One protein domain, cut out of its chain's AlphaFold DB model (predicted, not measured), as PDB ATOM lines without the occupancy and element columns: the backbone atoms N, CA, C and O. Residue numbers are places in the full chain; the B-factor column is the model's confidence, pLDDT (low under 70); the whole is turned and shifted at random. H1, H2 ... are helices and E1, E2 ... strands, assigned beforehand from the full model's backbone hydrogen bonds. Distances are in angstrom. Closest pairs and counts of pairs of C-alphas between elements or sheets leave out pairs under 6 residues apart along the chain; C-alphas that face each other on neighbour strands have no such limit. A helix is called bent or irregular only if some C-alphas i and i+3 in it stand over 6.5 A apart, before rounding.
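What this domain is: This is residues 119 to 233 of the 387 residues of an uncharacterized protein of Sphingobacterium puteale (UniProt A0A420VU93). The model is one twisted, six-stranded antiparallel sheet, E1 to E6, folded to and fro in chain order, with two short helices, H2 and H3, grazing it near one end of the strands. H1 is set away from the sheet, and residues 119 to 127 stick out free. The printed part has 115 residues, with three named helices followed by six named strands; the sheet's order is E1, E2, E3, E4, E5, E6, and the class is mixed, helices and strands. The whole is loose, with a radius of gyration of the C-alphas of 17.5 A, and elongated, spanning 56 by 36 by 22 A.

How they stand to each other: Start at H1, residues 121 to 129, which is not on the sheet and is apart from H2, residues 137 to 146. Look next at H3, residues 150 to 157: H2 and H3 touch, their closest C-alphas being those of Ser 145 and Lys 156, 5.3 A apart, and their lines are about perpendicular at 81 degrees. H3 only grazes the sheet with its residues 151 to 156, and H2 only grazes it with its residues 139 to 144. The closest C-alphas of H3 and E3, residues 189 to 197, are those of Gln 155 and Lys 189, 5.6 A apart. In H1 and H2 every O i to N i+4 pair is within hydrogen-bond range; in H3 2 of 4 are. The strands E1, residues 162 to 170, E2, 177 to 186, E3, E4, 200 to 208, E5, 214 to 221, and E6, 224 to 233, form a meander, each strand the antiparallel neighbour of the one before, and each consecutive two are a hairpin. Within hydrogen-bond range you find N 164 and O 183 for E1 and E2, 2.8 A; N 182 and O 194 for E2 and E3, 2.8 A; N 195 and O 202 for E3 and E4, 2.8 A; N 203 and O 220 for E4 and E5, 2.8 A; and N 229 and O 217 for E5 and E6, 2.8 A. E1 and E6 are the edge strands and are apart.

Where its parts are: Find C-alpha 121 at (85.619, 50.085, -73.041), where H1 begins; it is 12.4 A long, H2 14.1 A and H3 11.5 A. H3 is irregular: C-alphas 151 and 154 are 7.4 A apart. E1 begins at C-alpha 162, (97.458, 13.757, -83.276), and runs 26.6 A; E2 runs 26.2 A, E3 23.5 A, E4 26.5 A, E5 21.1 A and E6 28.2 A, ending at C-alpha 233, (101.076, 39.466, -73.044).

The domain as a whole: The two C-alphas farthest apart are those of Ala 130 and Asn 173, at 56.9 A. The printed part has no cut, and no link is long. The mean pLDDT of the printed part is 82.1; look for values under 70 at residues 119 to 132, 158 and 224.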
ATOM      1  N   TYR A 119      81.644  51.912 -67.621       50.19
ATOM      2  CA  TYR A 119      82.982  51.534 -68.068       50.19
ATOM      3  C   TYR A 119      83.121  51.894 -69.555       50.19
ATOM      4  O   TYR A 119      82.446  51.309 -70.404       50.19
ATOM      5  N   ASP A 120      83.967  52.872 -69.880       53.38
ATOM      6  CA  ASP A 120      84.286  53.192 -71.271       53.38
ATOM      7  C   ASP A 120      85.303  52.176 -71.802       53.38
ATOM      8  O   ASP A 120      86.514  52.312 -71.615       53.38
ATOM      9  N   GLY A 121      84.788  51.130 -72.450       51.88
ATOM     10  CA  GLY A 121      85.619  50.085 -73.041       51.88
ATOM     11  C   GLY A 121      86.595  50.620 -74.088       51.88
ATOM     12  O   GLY A 121      87.697  50.091 -74.196       51.88
ATOM     13  N   LYS A 122      86.257  51.695 -74.815       54.25
ATOM     14  CA  LYS A 122      87.128  52.223 -75.870       54.25
ATOM     15  C   LYS A 122      88.427  52.773 -75.280       54.25
ATOM     16  O   LYS A 122      89.503  52.380 -75.712       54.25
ATOM     17  N   LEU A 123      88.328  53.630 -74.263       59.69
ATOM     18  CA  LEU A 123      89.504  54.196 -73.589       59.69
ATOM     19  C   LEU A 123      90.370  53.115 -72.928       59.69
ATOM     20  O   LEU A 123      91.597  53.199 -72.956       59.69
ATOM     21  N   PHE A 124      89.735  52.086 -72.364       62.84
ATOM     22  CA  PHE A 124      90.437  50.954 -71.771       62.84
ATOM     23  C   PHE A 124      91.253  50.177 -72.820       62.84
ATOM     24  O   PHE A 124      92.462  50.011 -72.647       62.84
ATOM     25  N   PHE A 125      90.636  49.774 -73.935       57.22
ATOM     26  CA  PHE A 125      91.331  49.054 -75.007       57.22
ATOM     27  C   PHE A 125      92.438  49.896 -75.662       57.22
ATOM     28  O   PHE A 125      93.527  49.376 -75.911       57.22
ATOM     29  N   ASP A 126      92.205  51.199 -75.856       58.38
ATOM     30  CA  ASP A 126      93.202  52.127 -76.409       58.38
ATOM     31  C   ASP A 126      94.453  52.218 -75.504       58.38
ATOM     32  O   ASP A 126      95.582  52.240 -75.997       58.38
ATOM     33  N   SER A 127      94.278  52.213 -74.174       57.28
ATOM     34  CA  SER A 127      95.393  52.275 -73.211       57.28
ATOM     35  C   SER A 127      96.256  51.007 -73.184       57.28
ATOM     36  O   SER A 127      97.473  51.079 -73.019       57.28
ATOM     37  N   ILE A 128      95.635  49.847 -73.400       58.62
ATOM     38  CA  ILE A 128      96.291  48.536 -73.407       58.62
ATOM     39  C   ILE A 128      97.094  48.316 -74.686       58.62
ATOM     40  O   ILE A 128      98.227  47.827 -74.639       58.62
ATOM     41  N   ALA A 129      96.525  48.695 -75.832       55.97
ATOM     42  CA  ALA A 129      97.185  48.563 -77.127       55.97
ATOM     43  C   ALA A 129      98.483  49.391 -77.203       55.97
ATOM     44  O   ALA A 129      99.377  49.083 -77.990       55.97
ATOM     45  N   ALA A 130      98.608  50.421 -76.361       57.69
ATOM     46  CA  ALA A 130      99.759  51.309 -76.314       57.69
ATOM     47  C   ALA A 130     100.981  50.744 -75.563       57.69
ATOM     48  O   ALA A 130     102.023  51.397 -75.579       57.69
ATOM     49  N   ILE A 131     100.895  49.578 -74.903       64.88
ATOM     50  CA  ILE A 131     102.015  49.005 -74.133       64.88
ATOM     51  C   ILE A 131     102.859  48.082 -75.033       64.88
ATOM     52  O   ILE A 131     102.430  46.965 -75.339       64.88
ATOM     53  N   PRO A 132     104.074  48.485 -75.453       67.19
ATOM     54  CA  PRO A 132     104.911  47.645 -76.293       67.19
ATOM     55  C   PRO A 132     105.592  46.565 -75.446       67.19
ATOM     56  O   PRO A 132     106.592  46.818 -74.777       67.19
ATOM     57  N   PHE A 133     105.091  45.334 -75.513       79.25
ATOM     58  CA  PHE A 133     105.772  44.166 -74.958       79.25
ATOM     59  C   PHE A 133     105.826  43.037 -75.982       79.25
ATOM     60  O   PHE A 133     104.852  42.746 -76.674       79.25
ATOM     61  N   LYS A 134     106.989  42.392 -76.088       84.38
ATOM     62  CA  LYS A 134     107.191  41.228 -76.952       84.38
ATOM     63  C   LYS A 134     107.708  40.071 -76.100       84.38
ATOM     64  O   LYS A 134     108.846  40.146 -75.636       84.38
ATOM     65  N   PRO A 135     106.918  38.996 -75.922       88.38
ATOM     66  CA  PRO A 135     107.351  37.813 -75.193       88.38
ATOM     67  C   PRO A 135     108.677  37.253 -75.712       88.38
ATOM     68  O   PRO A 135     108.834  36.957 -76.903       88.38
ATOM     69  N   SER A 136     109.632  37.069 -74.802       92.19
ATOM     70  CA  SER A 136     110.837  36.286 -75.072       92.19
ATOM     71  C   SER A 136     110.520  34.787 -75.017       92.19
ATOM     72  O   SER A 136     109.494  34.364 -74.479       92.19
ATOM     73  N   ARG A 137     111.428  33.951 -75.535       93.94
ATOM     74  CA  ARG A 137     111.313  32.488 -75.415       93.94
ATOM     75  C   ARG A 137     111.275  32.031 -73.949       93.94
ATOM     76  O   ARG A 137     110.530  31.115 -73.621       93.94
ATOM     77  N   GLN A 138     112.070  32.666 -73.083       94.69
ATOM     78  CA  GLN A 138     112.114  32.354 -71.649       94.69
ATOM     79  C   GLN A 138     110.798  32.718 -70.960       94.69
ATOM     80  O   GLN A 138     110.247  31.893 -70.239       94.69
ATOM     81  N   TYR A 139     110.257  33.906 -71.256       93.56
ATOM     82  CA  TYR A 139     108.948  34.332 -70.764       93.56
ATOM     83  C   TYR A 139     107.858  33.334 -71.174       93.56
ATOM     84  O   TYR A 139     107.108  32.850 -70.332       93.56
ATOM     85  N   ALA A 140     107.810  32.963 -72.457       95.00
ATOM     86  CA  ALA A 140     106.828  32.013 -72.970       95.00
ATOM     87  C   ALA A 140     106.896  30.652 -72.261       95.00
ATOM     88  O   ALA A 140     105.874  30.128 -71.826       95.00
ATOM     89  N   ALA A 141     108.104  30.106 -72.093       93.19
ATOM     90  CA  ALA A 141     108.305  28.848 -71.382       93.19
ATOM     91  C   ALA A 141     107.862  28.931 -69.910       93.19
ATOM     92  O   ALA A 141     107.266  27.984 -69.387       93.19
ATOM     93  N   ALA A 142     108.116  30.061 -69.244       93.50
ATOM     94  CA  ALA A 142     107.700  30.278 -67.866       93.50
ATOM     95  C   ALA A 142     106.171  30.357 -67.737       93.50
ATOM     96  O   ALA A 142     105.601  29.647 -66.912       93.50
ATOM     97  N   ILE A 143     105.495  31.113 -68.609       94.75
ATOM     98  CA  ILE A 143     104.026  31.174 -68.647       94.75
ATOM     99  C   ILE A 143     103.422  29.786 -68.877       94.75
ATOM    100  O   ILE A 143     102.583  29.359 -68.089       94.75
ATOM    101  N   ILE A 144     103.871  29.038 -69.888       92.44
ATOM    102  CA  ILE A 144     103.307  27.712 -70.206       92.44
ATOM    103  C   ILE A 144     103.482  26.726 -69.038       92.44
ATOM    104  O   ILE A 144     102.607  25.902 -68.780       92.44
ATOM    105  N   SER A 145     104.605  26.790 -68.320       89.44
ATOM    106  CA  SER A 145     104.898  25.848 -67.231       89.44
ATOM    107  C   SER A 145     104.302  26.249 -65.876       89.44
ATOM    108  O   SER A 145     103.988  25.368 -65.065       89.44
ATOM    109  N   ARG A 146     104.137  27.551 -65.613       87.31
ATOM    110  CA  ARG A 146     103.816  28.076 -64.274       87.31
ATOM    111  C   ARG A 146     102.497  28.822 -64.174       87.31
ATOM    112  O   ARG A 146     101.900  28.778 -63.101       87.31
ATOM    113  N   SER A 147     102.013  29.436 -65.255       79.69
ATOM    114  CA  SER A 147     100.671  30.011 -65.239       79.69
ATOM    115  C   SER A 147      99.692  28.844 -65.121       79.69
ATOM    116  O   SER A 147      99.668  27.926 -65.938       79.69
ATOM    117  N   ASN A 148      98.908  28.827 -64.056       82.12
ATOM    118  CA  ASN A 148      97.824  27.875 -63.813       82.12
ATOM    119  C   ASN A 148      96.656  28.039 -64.810       82.12
ATOM    120  O   ASN A 148      95.560  27.547 -64.558       82.12
ATOM    121  N   LEU A 149      96.879  28.713 -65.945       87.06
ATOM    122  CA  LEU A 149      95.890  28.927 -66.986       87.06
ATOM    123  C   LEU A 149      95.500  27.582 -67.622       87.06
ATOM    124  O   LEU A 149      96.367  26.884 -68.164       87.06
ATOM    125  N   PRO A 150      94.200  27.226 -67.632       84.12
ATOM    126  CA  PRO A 150      93.739  25.936 -68.144       84.12
ATOM    127  C   PRO A 150      94.165  25.645 -69.586       84.12
ATOM    128  O   PRO A 150      94.433  24.492 -69.926       84.12
ATOM    129  N   ILE A 151      94.294  26.683 -70.417       86.44
ATOM    130  CA  ILE A 151      94.660  26.556 -71.832       86.44
ATOM    131  C   ILE A 151      96.058  25.971 -72.062       86.44
ATOM    132  O   ILE A 151      96.320  25.385 -73.107       86.44
ATOM    133  N   TYR A 152      96.944  26.082 -71.069       89.62
ATOM    134  CA  TYR A 152      98.292  25.523 -71.121       89.62
ATOM    135  C   TYR A 152      98.405  24.161 -70.433       89.62
ATOM    136  O   TYR A 152      99.483  23.572 -70.423       89.62
ATOM    137  N   SER A 153      97.318  23.620 -69.875       83.88
ATOM    138  CA  SER A 153      97.359  22.387 -69.076       83.88
ATOM    139  C   SER A 153      97.865  21.165 -69.856       83.88
ATOM    140  O   SER A 153      98.665  20.388 -69.324       83.88
ATOM    141  N   THR A 154      97.461  21.006 -71.120       82.19
ATOM    142  CA  THR A 154      97.911  19.919 -72.006       82.19
ATOM    143  C   THR A 154      99.356  20.124 -72.457       82.19
ATOM    144  O   THR A 154     100.161  19.195 -72.370       82.19
ATOM    145  N   GLN A 155      99.717  21.357 -72.837       85.19
ATOM    146  CA  GLN A 155     101.085  21.738 -73.205       85.19
ATOM    147  C   GLN A 155     102.067  21.503 -72.050       85.19
ATOM    148  O   GLN A 155     103.121  20.906 -72.254       85.19
ATOM    149  N   LYS A 156     101.704  21.908 -70.826       78.00
ATOM    150  CA  LYS A 156     102.506  21.731 -69.607       78.00
ATOM    151  C   LYS A 156     102.787  20.265 -69.305       78.00
ATOM    152  O   LYS A 156     103.893  19.921 -68.902       78.00
ATOM    153  N   LYS A 157     101.785  19.402 -69.478       75.56
ATOM    154  CA  LYS A 157     101.924  17.964 -69.224       75.56
ATOM    155  C   LYS A 157     102.688  17.246 -70.344       75.56
ATOM    156  O   LYS A 157     103.036  16.086 -70.159       75.56
ATOM    157  N   GLY A 158     102.947  17.911 -71.479       66.69
ATOM    158  CA  GLY A 158     103.575  17.305 -72.658       66.69
ATOM    159  C   GLY A 158     102.748  16.164 -73.255       66.69
ATOM    160  O   GLY A 158     103.296  15.291 -73.920       66.69
ATOM    161  N   LYS A 159     101.443  16.149 -72.969       70.12
ATOM    162  CA  LYS A 159     100.508  15.086 -73.348       70.12
ATOM    163  C   LYS A 159      99.809  15.457 -74.654       70.12
ATOM    164  O   LYS A 159      99.678  16.644 -74.941       70.12
ATOM    165  N   TYR A 160      99.326  14.469 -75.403       84.69
ATOM    166  CA  TYR A 160      98.597  14.604 -76.671       84.69
ATOM    167  C   TYR A 160      99.407  15.016 -77.910       84.69
ATOM    168  O   TYR A 160     100.012  16.089 -78.005       84.69
ATOM    169  N   ASN A 161      99.326  14.176 -78.943       90.62
ATOM    170  CA  ASN A 161      99.784  14.494 -80.294       90.62
ATOM    171  C   ASN A 161      98.988  13.684 -81.327       90.62
ATOM    172  O   ASN A 161      98.968  12.453 -81.252       90.62
ATOM    173  N   GLY A 162      98.362  14.358 -82.293       92.44
ATOM    174  CA  GLY A 162      97.458  13.757 -83.276       92.44
ATOM    175  C   GLY A 162      95.989  14.115 -83.036       92.44
ATOM    176  O   GLY A 162      95.677  15.075 -82.332       92.44
ATOM    177  N   THR A 163      95.084  13.349 -83.638       94.88
ATOM    178  CA  THR A 163      93.637  13.595 -83.567       94.88
ATOM    179  C   THR A 163      92.985  12.649 -82.570       94.88
ATOM    180  O   THR A 163      93.216  11.445 -82.623       94.88
ATOM    181  N   TYR A 164      92.137  13.184 -81.700       93.69
ATOM    182  CA  TYR A 164      91.420  12.445 -80.667       93.69
ATOM    183  C   TYR A 164      89.921  12.640 -80.851       93.69
ATOM    184  O   TYR A 164      89.472  13.735 -81.192       93.69
ATOM    185  N   ILE A 165      89.154  11.574 -80.650       95.19
ATOM    186  CA  ILE A 165      87.696  11.573 -80.751       95.19
ATOM    187  C   ILE A 165      87.146  11.162 -79.393       95.19
ATOM    188  O   ILE A 165      87.411  10.055 -78.925       95.19
ATOM    189  N   SER A 166      86.375  12.053 -78.783       94.19
ATOM    190  CA  SER A 166      85.650  11.820 -77.543       94.19
ATOM    191  C   SER A 166      84.161  11.698 -77.843       94.19
ATOM    192  O   SER A 166      83.570  12.584 -78.463       94.19
ATOM    193  N   GLN A 167      83.557  10.581 -77.454       94.06
ATOM    194  CA  GLN A 167      82.137  10.308 -77.658       94.06
ATOM    195  C   GLN A 167      81.438  10.233 -76.310       94.06
ATOM    196  O   GLN A 167      81.820   9.432 -75.458       94.06
ATOM    197  N   THR A 168      80.396  11.041 -76.139       92.31
ATOM    198  CA  THR A 168      79.572  11.043 -74.929       92.31
ATOM    199  C   THR A 168      78.245  10.352 -75.204       92.31
ATOM    200  O   THR A 168      77.538  10.689 -76.153       92.31
ATOM    201  N   PHE A 169      77.899   9.401 -74.346       92.31
ATOM    202  CA  PHE A 169      76.671   8.621 -74.360       92.31
ATOM    203  C   PHE A 169      75.814   9.052 -73.170       92.31
ATOM    204  O   PHE A 169      76.312   9.124 -72.046       92.31
ATOM    205  N   THR A 170      74.535   9.333 -73.409       88.19
ATOM    206  CA  THR A 170      73.556   9.726 -72.381       88.19
ATOM    207  C   THR A 170      72.231   8.986 -72.596       88.19
ATOM    208  O   THR A 170      72.018   8.360 -73.638       88.19
ATOM    209  N   GLY A 171      71.341   9.024 -71.599       80.75
ATOM    210  CA  GLY A 171      70.035   8.354 -71.628       80.75
ATOM    211  C   GLY A 171      70.056   6.926 -71.071       80.75
ATOM    212  O   GLY A 171      71.115   6.366 -70.802       80.75
ATOM    213  N   GLU A 172      68.874   6.325 -70.904       74.25
ATOM    214  CA  GLU A 172      68.675   5.117 -70.076       74.25
ATOM    215  C   GLU A 172      69.496   3.889 -70.485       74.25
ATOM    216  O   GLU A 172      69.778   3.044 -69.644       74.25
ATOM    217  N   ASN A 173      69.909   3.797 -71.753       76.00
ATOM    218  CA  ASN A 173      70.634   2.635 -72.270       76.00
ATOM    219  C   ASN A 173      72.035   2.955 -72.815       76.00
ATOM    220  O   ASN A 173      72.709   2.040 -73.279       76.00
ATOM    221  N   LEU A 174      72.455   4.230 -72.835       84.31
ATOM    222  CA  LEU A 174      73.771   4.676 -73.334       84.31
ATOM    223  C   LEU A 174      74.153   4.137 -74.736       84.31
ATOM    224  O   LEU A 174      75.329   3.995 -75.058       84.31
ATOM    225  N   LYS A 175      73.167   3.811 -75.587       78.38
ATOM    226  CA  LYS A 175      73.395   3.082 -76.854       78.38
ATOM    227  C   LYS A 175      73.901   3.952 -78.004       78.38
ATOM    228  O   LYS A 175      74.525   3.429 -78.920       78.38
ATOM    229  N   LYS A 176      73.576   5.248 -78.014       80.50
ATOM    230  CA  LYS A 176      73.944   6.174 -79.096       80.50
ATOM    231  C   LYS A 176      74.688   7.377 -78.524       80.50
ATOM    232  O   LYS A 176      74.278   7.873 -77.472       80.50
ATOM    233  N   PRO A 177      75.751   7.852 -79.194       82.19
ATOM    234  CA  PRO A 177      76.438   9.054 -78.759       82.19
ATOM    235  C   PRO A 177      75.501  10.256 -78.913       82.19
ATOM    236  O   PRO A 177      74.908  10.459 -79.972       82.19
ATOM    237  N   SER A 178      75.363  11.042 -77.849       85.19
ATOM    238  CA  SER A 178      74.636  12.315 -77.847       85.19
ATOM    239  C   SER A 178      75.528  13.492 -78.243       85.19
ATOM    240  O   SER A 178      75.026  14.542 -78.633       85.19
ATOM    241  N   GLY A 179      76.850  13.322 -78.159       88.19
ATOM    242  CA  GLY A 179      77.827  14.321 -78.576       88.19
ATOM    243  C   GLY A 179      79.139  13.678 -79.005       88.19
ATOM    244  O   GLY A 179      79.527  12.627 -78.487       88.19
ATOM    245  N   ILE A 180      79.805  14.307 -79.970       90.38
ATOM    246  CA  ILE A 180      81.120  13.899 -80.461       90.38
ATOM    247  C   ILE A 180      82.017  15.130 -80.480       90.38
ATOM    248  O   ILE A 180      81.695  16.124 -81.127       90.38
ATOM    249  N   ILE A 181      83.161  15.039 -79.809       92.81
ATOM    250  CA  ILE A 181      84.205  16.058 -79.838       92.81
ATOM    251  C   ILE A 181      85.408  15.477 -80.571       92.81
ATOM    252  O   ILE A 181      85.907  14.416 -80.208       92.81
ATOM    253  N   THR A 182      85.872  16.158 -81.612       92.44
ATOM    254  CA  THR A 182      87.128  15.831 -82.294       92.44
ATOM    255  C   THR A 182      88.137  16.931 -82.029       92.44
ATOM    256  O   THR A 182      87.914  18.066 -82.447       92.44
ATOM    257  N   THR A 183      89.254  16.594 -81.395       93.75
ATOM    258  CA  THR A 183      90.308  17.554 -81.052       93.75
ATOM    259  C   THR A 183      91.616  17.171 -81.727       93.75
ATOM    260  O   THR A 183      92.000  16.001 -81.747       93.75
ATOM    261  N   VAL A 184      92.306  18.153 -82.301       92.69
ATOM    262  CA  VAL A 184      93.601  17.968 -82.963       92.69
ATOM    263  C   VAL A 184      94.676  18.615 -82.114       92.69
ATOM    264  O   VAL A 184      94.598  19.809 -81.836       92.69
ATOM    265  N   TYR A 185      95.697  17.844 -81.755       92.69
ATOM    266  CA  TYR A 185      96.843  18.315 -80.994       92.69
ATOM    267  C   TYR A 185      98.137  18.218 -81.792       92.69
ATOM    268  O   TYR A 185      98.358  17.258 -82.534       92.69
ATOM    269  N   GLN A 186      99.040  19.166 -81.555       90.50
ATOM    270  CA  GLN A 186     100.429  19.086 -81.989       90.50
ATOM    271  C   GLN A 186     101.354  19.468 -80.838       90.50
ATOM    272  O   GLN A 186     101.380  20.625 -80.421       90.50
ATOM    273  N   GLN A 187     102.145  18.512 -80.341       88.44
ATOM    274  CA  GLN A 187     103.053  18.732 -79.200       88.44
ATOM    275  C   GLN A 187     102.319  19.351 -77.988       88.44
ATOM    276  O   GLN A 187     102.742  20.372 -77.445       88.44
ATOM    277  N   GLY A 188     101.156  18.796 -77.633       89.12
ATOM    278  CA  GLY A 188     100.289  19.278 -76.554       89.12
ATOM    279  C   GLY A 188      99.519  20.574 -76.815       89.12
ATOM    280  O   GLY A 188      98.631  20.901 -76.029       89.12
ATOM    281  N   LYS A 189      99.794  21.301 -77.910       91.50
ATOM    282  CA  LYS A 189      98.978  22.446 -78.353       91.50
ATOM    283  C   LYS A 189      97.690  21.937 -78.973       91.50
ATOM    284  O   LYS A 189      97.756  21.182 -79.940       91.50
ATOM    285  N   GLU A 190      96.550  22.366 -78.457       92.75
ATOM    286  CA  GLU A 190      95.263  22.142 -79.104       92.75
ATOM    287  C   GLU A 190      95.167  23.055 -80.326       92.75
ATOM    288  O   GLU A 190      95.189  24.264 -80.183       92.75
ATOM    289  N   LEU A 191      95.112  22.513 -81.538       88.00
ATOM    290  CA  LEU A 191      95.025  23.310 -82.767       88.00
ATOM    291  C   LEU A 191      93.575  23.611 -83.147       88.00
ATOM    292  O   LEU A 191      93.259  24.686 -83.667       88.00
ATOM    293  N   SER A 192      92.689  22.652 -82.892       89.38
ATOM    294  CA  SER A 192      91.260  22.788 -83.144       89.38
ATOM    295  C   SER A 192      90.451  21.793 -82.329       89.38
ATOM    296  O   SER A 192      90.887  20.651 -82.173       89.38
ATOM    297  N   ALA A 193      89.233  22.180 -81.970       91.38
ATOM    298  CA  ALA A 193      88.198  21.284 -81.475       91.38
ATOM    299  C   ALA A 193      86.919  21.456 -82.288       91.38
ATOM    300  O   ALA A 193      86.499  22.570 -82.582       91.38
ATOM    301  N   ASN A 194      86.287  20.346 -82.639       88.00
ATOM    302  CA  ASN A 194      84.986  20.306 -83.284       88.00
ATOM    303  C   ASN A 194      84.020  19.556 -82.368       88.00
ATOM    304  O   ASN A 194      84.193  18.355 -82.174       88.00
ATOM    305  N   ASN A 195      83.034  20.250 -81.814       88.94
ATOM    306  CA  ASN A 195      81.995  19.674 -80.975       88.94
ATOM    307  C   ASN A 195      80.680  19.608 -81.757       88.94
ATOM    308  O   ASN A 195      80.037  20.631 -82.004       88.94
ATOM    309  N   LEU A 196      80.284  18.394 -82.129       82.56
ATOM    310  CA  LEU A 196      79.000  18.104 -82.745       82.56
ATOM    311  C   LEU A 196      78.044  17.573 -81.677       82.56
ATOM    312  O   LEU A 196      78.212  16.458 -81.179       82.56
ATOM    313  N   SER A 197      77.014  18.352 -81.367       78.44
ATOM    314  CA  SER A 197      75.987  17.984 -80.394       78.44
ATOM    315  C   SER A 197      74.615  18.427 -80.888       78.44
ATOM    316  O   SER A 197      74.435  19.577 -81.286       78.44
ATOM    317  N   ASN A 198      73.646  17.505 -80.900       76.44
ATOM    318  CA  ASN A 198      72.255  17.767 -81.298       76.44
ATOM    319  C   ASN A 198      72.097  18.516 -82.642       76.44
ATOM    320  O   ASN A 198      71.236  19.380 -82.787       76.44
ATOM    321  N   GLY A 199      72.946  18.211 -83.631       72.19
ATOM    322  CA  GLY A 199      72.916  18.847 -84.957       72.19
ATOM    323  C   GLY A 199      73.534  20.249 -85.021       72.19
ATOM    324  O   GLY A 199      73.559  20.845 -86.095       72.19
ATOM    325  N   ILE A 200      74.064  20.765 -83.910       80.94
ATOM    326  CA  ILE A 200      74.833  22.009 -83.865       80.94
ATOM    327  C   ILE A 200      76.319  21.659 -83.821       80.94
ATOM    328  O   ILE A 200      76.758  20.837 -83.017       80.94
ATOM    329  N   ASN A 201      77.086  22.294 -84.701       79.56
ATOM    330  CA  ASN A 201      78.536  22.198 -84.736       79.56
ATOM    331  C   ASN A 201      79.140  23.468 -84.124       79.56
ATOM    332  O   ASN A 201      78.929  24.563 -84.650       79.56
ATOM    333  N   PHE A 202      79.911  23.306 -83.051       84.44
ATOM    334  CA  PHE A 202      80.784  24.336 -82.503       84.44
ATOM    335  C   PHE A 202      82.234  23.983 -82.817       84.44
ATOM    336  O   PHE A 202      82.786  23.025 -82.275       84.44
ATOM    337  N   TYR A 203      82.855  24.776 -83.680       82.00
ATOM    338  CA  TYR A 203      84.238  24.603 -84.083       82.00
ATOM    339  C   TYR A 203      85.106  25.711 -83.490       82.00
ATOM    340  O   TYR A 203      84.843  26.897 -83.685       82.00
ATOM    341  N   THR A 204      86.170  25.319 -82.806       89.00
ATOM    342  CA  THR A 204      87.154  26.211 -82.199       89.00
ATOM    343  C   THR A 204      88.496  26.010 -82.884       89.00
ATOM    344  O   THR A 204      88.925  24.876 -83.096       89.00
ATOM    345  N   LYS A 205      89.179  27.105 -83.214       83.44
ATOM    346  CA  LYS A 205      90.535  27.099 -83.769       83.44
ATOM    347  C   LYS A 205      91.455  27.950 -82.913       83.44
ATOM    348  O   LYS A 205      91.105  29.076 -82.570       83.44
ATOM    349  N   TYR A 206      92.637  27.428 -82.627       89.62
ATOM    350  CA  TYR A 206      93.621  28.059 -81.761       89.62
ATOM    351  C   TYR A 206      94.830  28.481 -82.594       89.62
ATOM    352  O   TYR A 206      95.318  27.729 -83.441       89.62
ATOM    353  N   PHE A 207      95.317  29.692 -82.353       83.50
ATOM    354  CA  PHE A 207      96.476  30.257 -83.034       83.50
ATOM    355  C   PHE A 207      97.562  30.544 -82.017       83.50
ATOM    356  O   PHE A 207      97.298  31.150 -80.984       83.50
ATOM    357  N   TYR A 208      98.787  30.132 -82.325       87.75
ATOM    358  CA  TYR A 208      99.932  30.272 -81.436       87.75
ATOM    359  C   TYR A 208     101.040  31.056 -82.125       87.75
ATOM    360  O   TYR A 208     101.289  30.851 -83.317       87.75
ATOM    361  N   ASN A 209     101.772  31.869 -81.368       85.88
ATOM    362  CA  ASN A 209     103.005  32.451 -81.882       85.88
ATOM    363  C   ASN A 209     104.133  31.414 -81.949       85.88
ATOM    364  O   ASN A 209     104.041  30.280 -81.469       85.88
ATOM    365  N   LYS A 210     105.268  31.852 -82.499       87.69
ATOM    366  CA  LYS A 210     106.490  31.050 -82.641       87.69
ATOM    367  C   LYS A 210     107.037  30.454 -81.335       87.69
ATOM    368  O   LYS A 210     107.847  29.537 -81.400       87.69
ATOM    369  N   TRP A 211     106.638  30.966 -80.168       93.06
ATOM    370  CA  TRP A 211     107.070  30.457 -78.863       93.06
ATOM    371  C   TRP A 211     106.053  29.519 -78.204       93.06
ATOM    372  O   TRP A 211     106.323  29.010 -77.121       93.06
ATOM    373  N   GLY A 212     104.916  29.257 -78.854       90.44
ATOM    374  CA  GLY A 212     103.887  28.344 -78.354       90.44
ATOM    375  C   GLY A 212     102.926  28.960 -77.337       90.44
ATOM    376  O   GLY A 212     102.135  28.219 -76.758       90.44
ATOM    377  N   LEU A 213     102.976  30.280 -77.137       93.00
ATOM    378  CA  LEU A 213     101.917  31.019 -76.448       93.00
ATOM    379  C   LEU A 213     100.738  31.209 -77.395       93.00
ATOM    380  O   LEU A 213     100.937  31.377 -78.600       93.00
ATOM    381  N   ILE A 214      99.528  31.197 -76.849       91.69
ATOM    382  CA  ILE A 214      98.334  31.446 -77.643       91.69
ATOM    383  C   ILE A 214      98.231  32.930 -78.003       91.69
ATOM    384  O   ILE A 214      98.409  33.787 -77.145       91.69
ATOM    385  N   ASP A 215      97.948  33.226 -79.265       83.19
ATOM    386  CA  ASP A 215      97.720  34.582 -79.767       83.19
ATOM    387  C   ASP A 215      96.221  34.869 -79.888       83.19
ATOM    388  O   ASP A 215      95.751  35.947 -79.527       83.19
ATOM    389  N   SER A 216      95.445  33.906 -80.393       83.00
ATOM    390  CA  SER A 216      93.992  34.049 -80.499       83.00
ATOM    391  C   SER A 216      93.256  32.715 -80.559       83.00
ATOM    392  O   SER A 216      93.825  31.666 -80.875       83.00
ATOM    393  N   ILE A 217      91.960  32.776 -80.265       85.94
ATOM    394  CA  ILE A 217      91.005  31.683 -80.433       85.94
ATOM    395  C   ILE A 217      89.876  32.192 -81.312       85.94
ATOM    396  O   ILE A 217      89.300  33.243 -81.039       85.94
ATOM    397  N   GLN A 218      89.529  31.433 -82.341       81.88
ATOM    398  CA  GLN A 218      88.362  31.695 -83.172       81.88
ATOM    399  C   GLN A 218      87.294  30.651 -82.899       81.88
ATOM    400  O   GLN A 218      87.589  29.456 -82.855       81.88
ATOM    401  N   GLN A 219      86.055  31.110 -82.758       80.62
ATOM    402  CA  GLN A 219      84.891  30.257 -82.581       80.62
ATOM    403  C   GLN A 219      83.982  30.383 -83.803       80.62
ATOM    404  O   GLN A 219      83.761  31.475 -84.337       80.62
ATOM    405  N   LEU A 220      83.489  29.242 -84.268       77.12
ATOM    406  CA  LEU A 220      82.553  29.121 -85.367       77.12
ATOM    407  C   LEU A 220      81.378  28.252 -84.925       77.12
ATOM    408  O   LEU A 220      81.566  27.188 -84.338       77.12
ATOM    409  N   GLN A 221      80.167  28.670 -85.269       82.25
ATOM    410  CA  GLN A 221      78.957  27.876 -85.117       82.25
ATOM    411  C   GLN A 221      78.410  27.545 -86.503       82.25
ATOM    412  O   GLN A 221      78.135  28.443 -87.300       82.25
ATOM    413  N   ASN A 222      78.247  26.259 -86.809       78.31
ATOM    414  CA  ASN A 222      77.781  25.776 -88.115       78.31
ATOM    415  C   ASN A 222      78.560  26.415 -89.282       78.31
ATOM    416  O   ASN A 222      77.975  26.920 -90.241       78.31
ATOM    417  N   SER A 223      79.890  26.439 -89.151       71.50
ATOM    418  CA  SER A 223      80.834  27.040 -90.108       71.50
ATOM    419  C   SER A 223      80.719  28.558 -90.297       71.50
ATOM    420  O   SER A 223      81.410  29.118 -91.145       71.50
ATOM    421  N   LYS A 224      79.894  29.247 -89.505       67.94
ATOM    422  CA  LYS A 224      79.832  30.711 -89.467       67.94
ATOM    423  C   LYS A 224      80.631  31.214 -88.278       67.94
ATOM    424  O   LYS A 224      80.491  30.693 -87.177       67.94
ATOM    425  N   TRP A 225      81.463  32.222 -88.500       71.50
ATOM    426  CA  TRP A 225      82.203  32.882 -87.428       71.50
ATOM    427  C   TRP A 225      81.247  33.447 -86.369       71.50
ATOM    428  O   TRP A 225      80.250  34.078 -86.720       71.50
ATOM    429  N   SER A 226      81.539  33.180 -85.093       72.00
ATOM    430  CA  SER A 226      80.722  33.624 -83.960       72.00
ATOM    431  C   SER A 226      81.418  34.672 -83.098       72.00
ATOM    432  O   SER A 226      80.776  35.627 -82.672       72.00
ATOM    433  N   SER A 227      82.704  34.481 -82.806       75.25
ATOM    434  CA  SER A 227      83.485  35.381 -81.953       75.25
ATOM    435  C   SER A 227      84.973  35.073 -82.055       75.25
ATOM    436  O   SER A 227      85.399  34.036 -82.584       75.25
ATOM    437  N   SER A 228      85.794  35.982 -81.543       73.31
ATOM    438  CA  SER A 228      87.226  35.772 -81.403       73.31
ATOM    439  C   SER A 228      87.737  36.299 -80.076       73.31
ATOM    440  O   SER A 228      87.331  37.342 -79.579       73.31
ATOM    441  N   THR A 229      88.668  35.554 -79.503       82.31
ATOM    442  CA  THR A 229      89.364  35.946 -78.289       82.31
ATOM    443  C   THR A 229      90.816  36.226 -78.632       82.31
ATOM    444  O   THR A 229      91.455  35.421 -79.307       82.31
ATOM    445  N   ILE A 230      91.339  37.362 -78.185       81.19
ATOM    446  CA  ILE A 230      92.685  37.846 -78.499       81.19
ATOM    447  C   ILE A 230      93.501  37.888 -77.213       81.19
ATOM    448  O   ILE A 230      93.037  38.420 -76.207       81.19
ATOM    449  N   TYR A 231      94.717  37.358 -77.271       88.12
ATOM    450  CA  TYR A 231      95.645  37.316 -76.152       88.12
ATOM    451  C   TYR A 231      96.755  38.339 -76.355       88.12
ATOM    452  O   TYR A 231      97.457  38.336 -77.367       88.12
ATOM    453  N   GLN A 232      96.946  39.190 -75.357       85.12
ATOM    454  CA  GLN A 232      98.063  40.114 -75.277       85.12
ATOM    455  C   GLN A 232      98.849  39.840 -74.000       85.12
ATOM    456  O   GLN A 232      98.301  39.764 -72.904       85.12
ATOM    457  N   TYR A 233     100.159  39.704 -74.151       86.31
ATOM    458  CA  TYR A 233     101.076  39.466 -73.044       86.31
ATOM    459  C   TYR A 233     101.730  40.779 -72.641       86.31
ATOM    460  O   TYR A 233     102.138  41.555 -73.505       86.31
TER     461      TYR A 233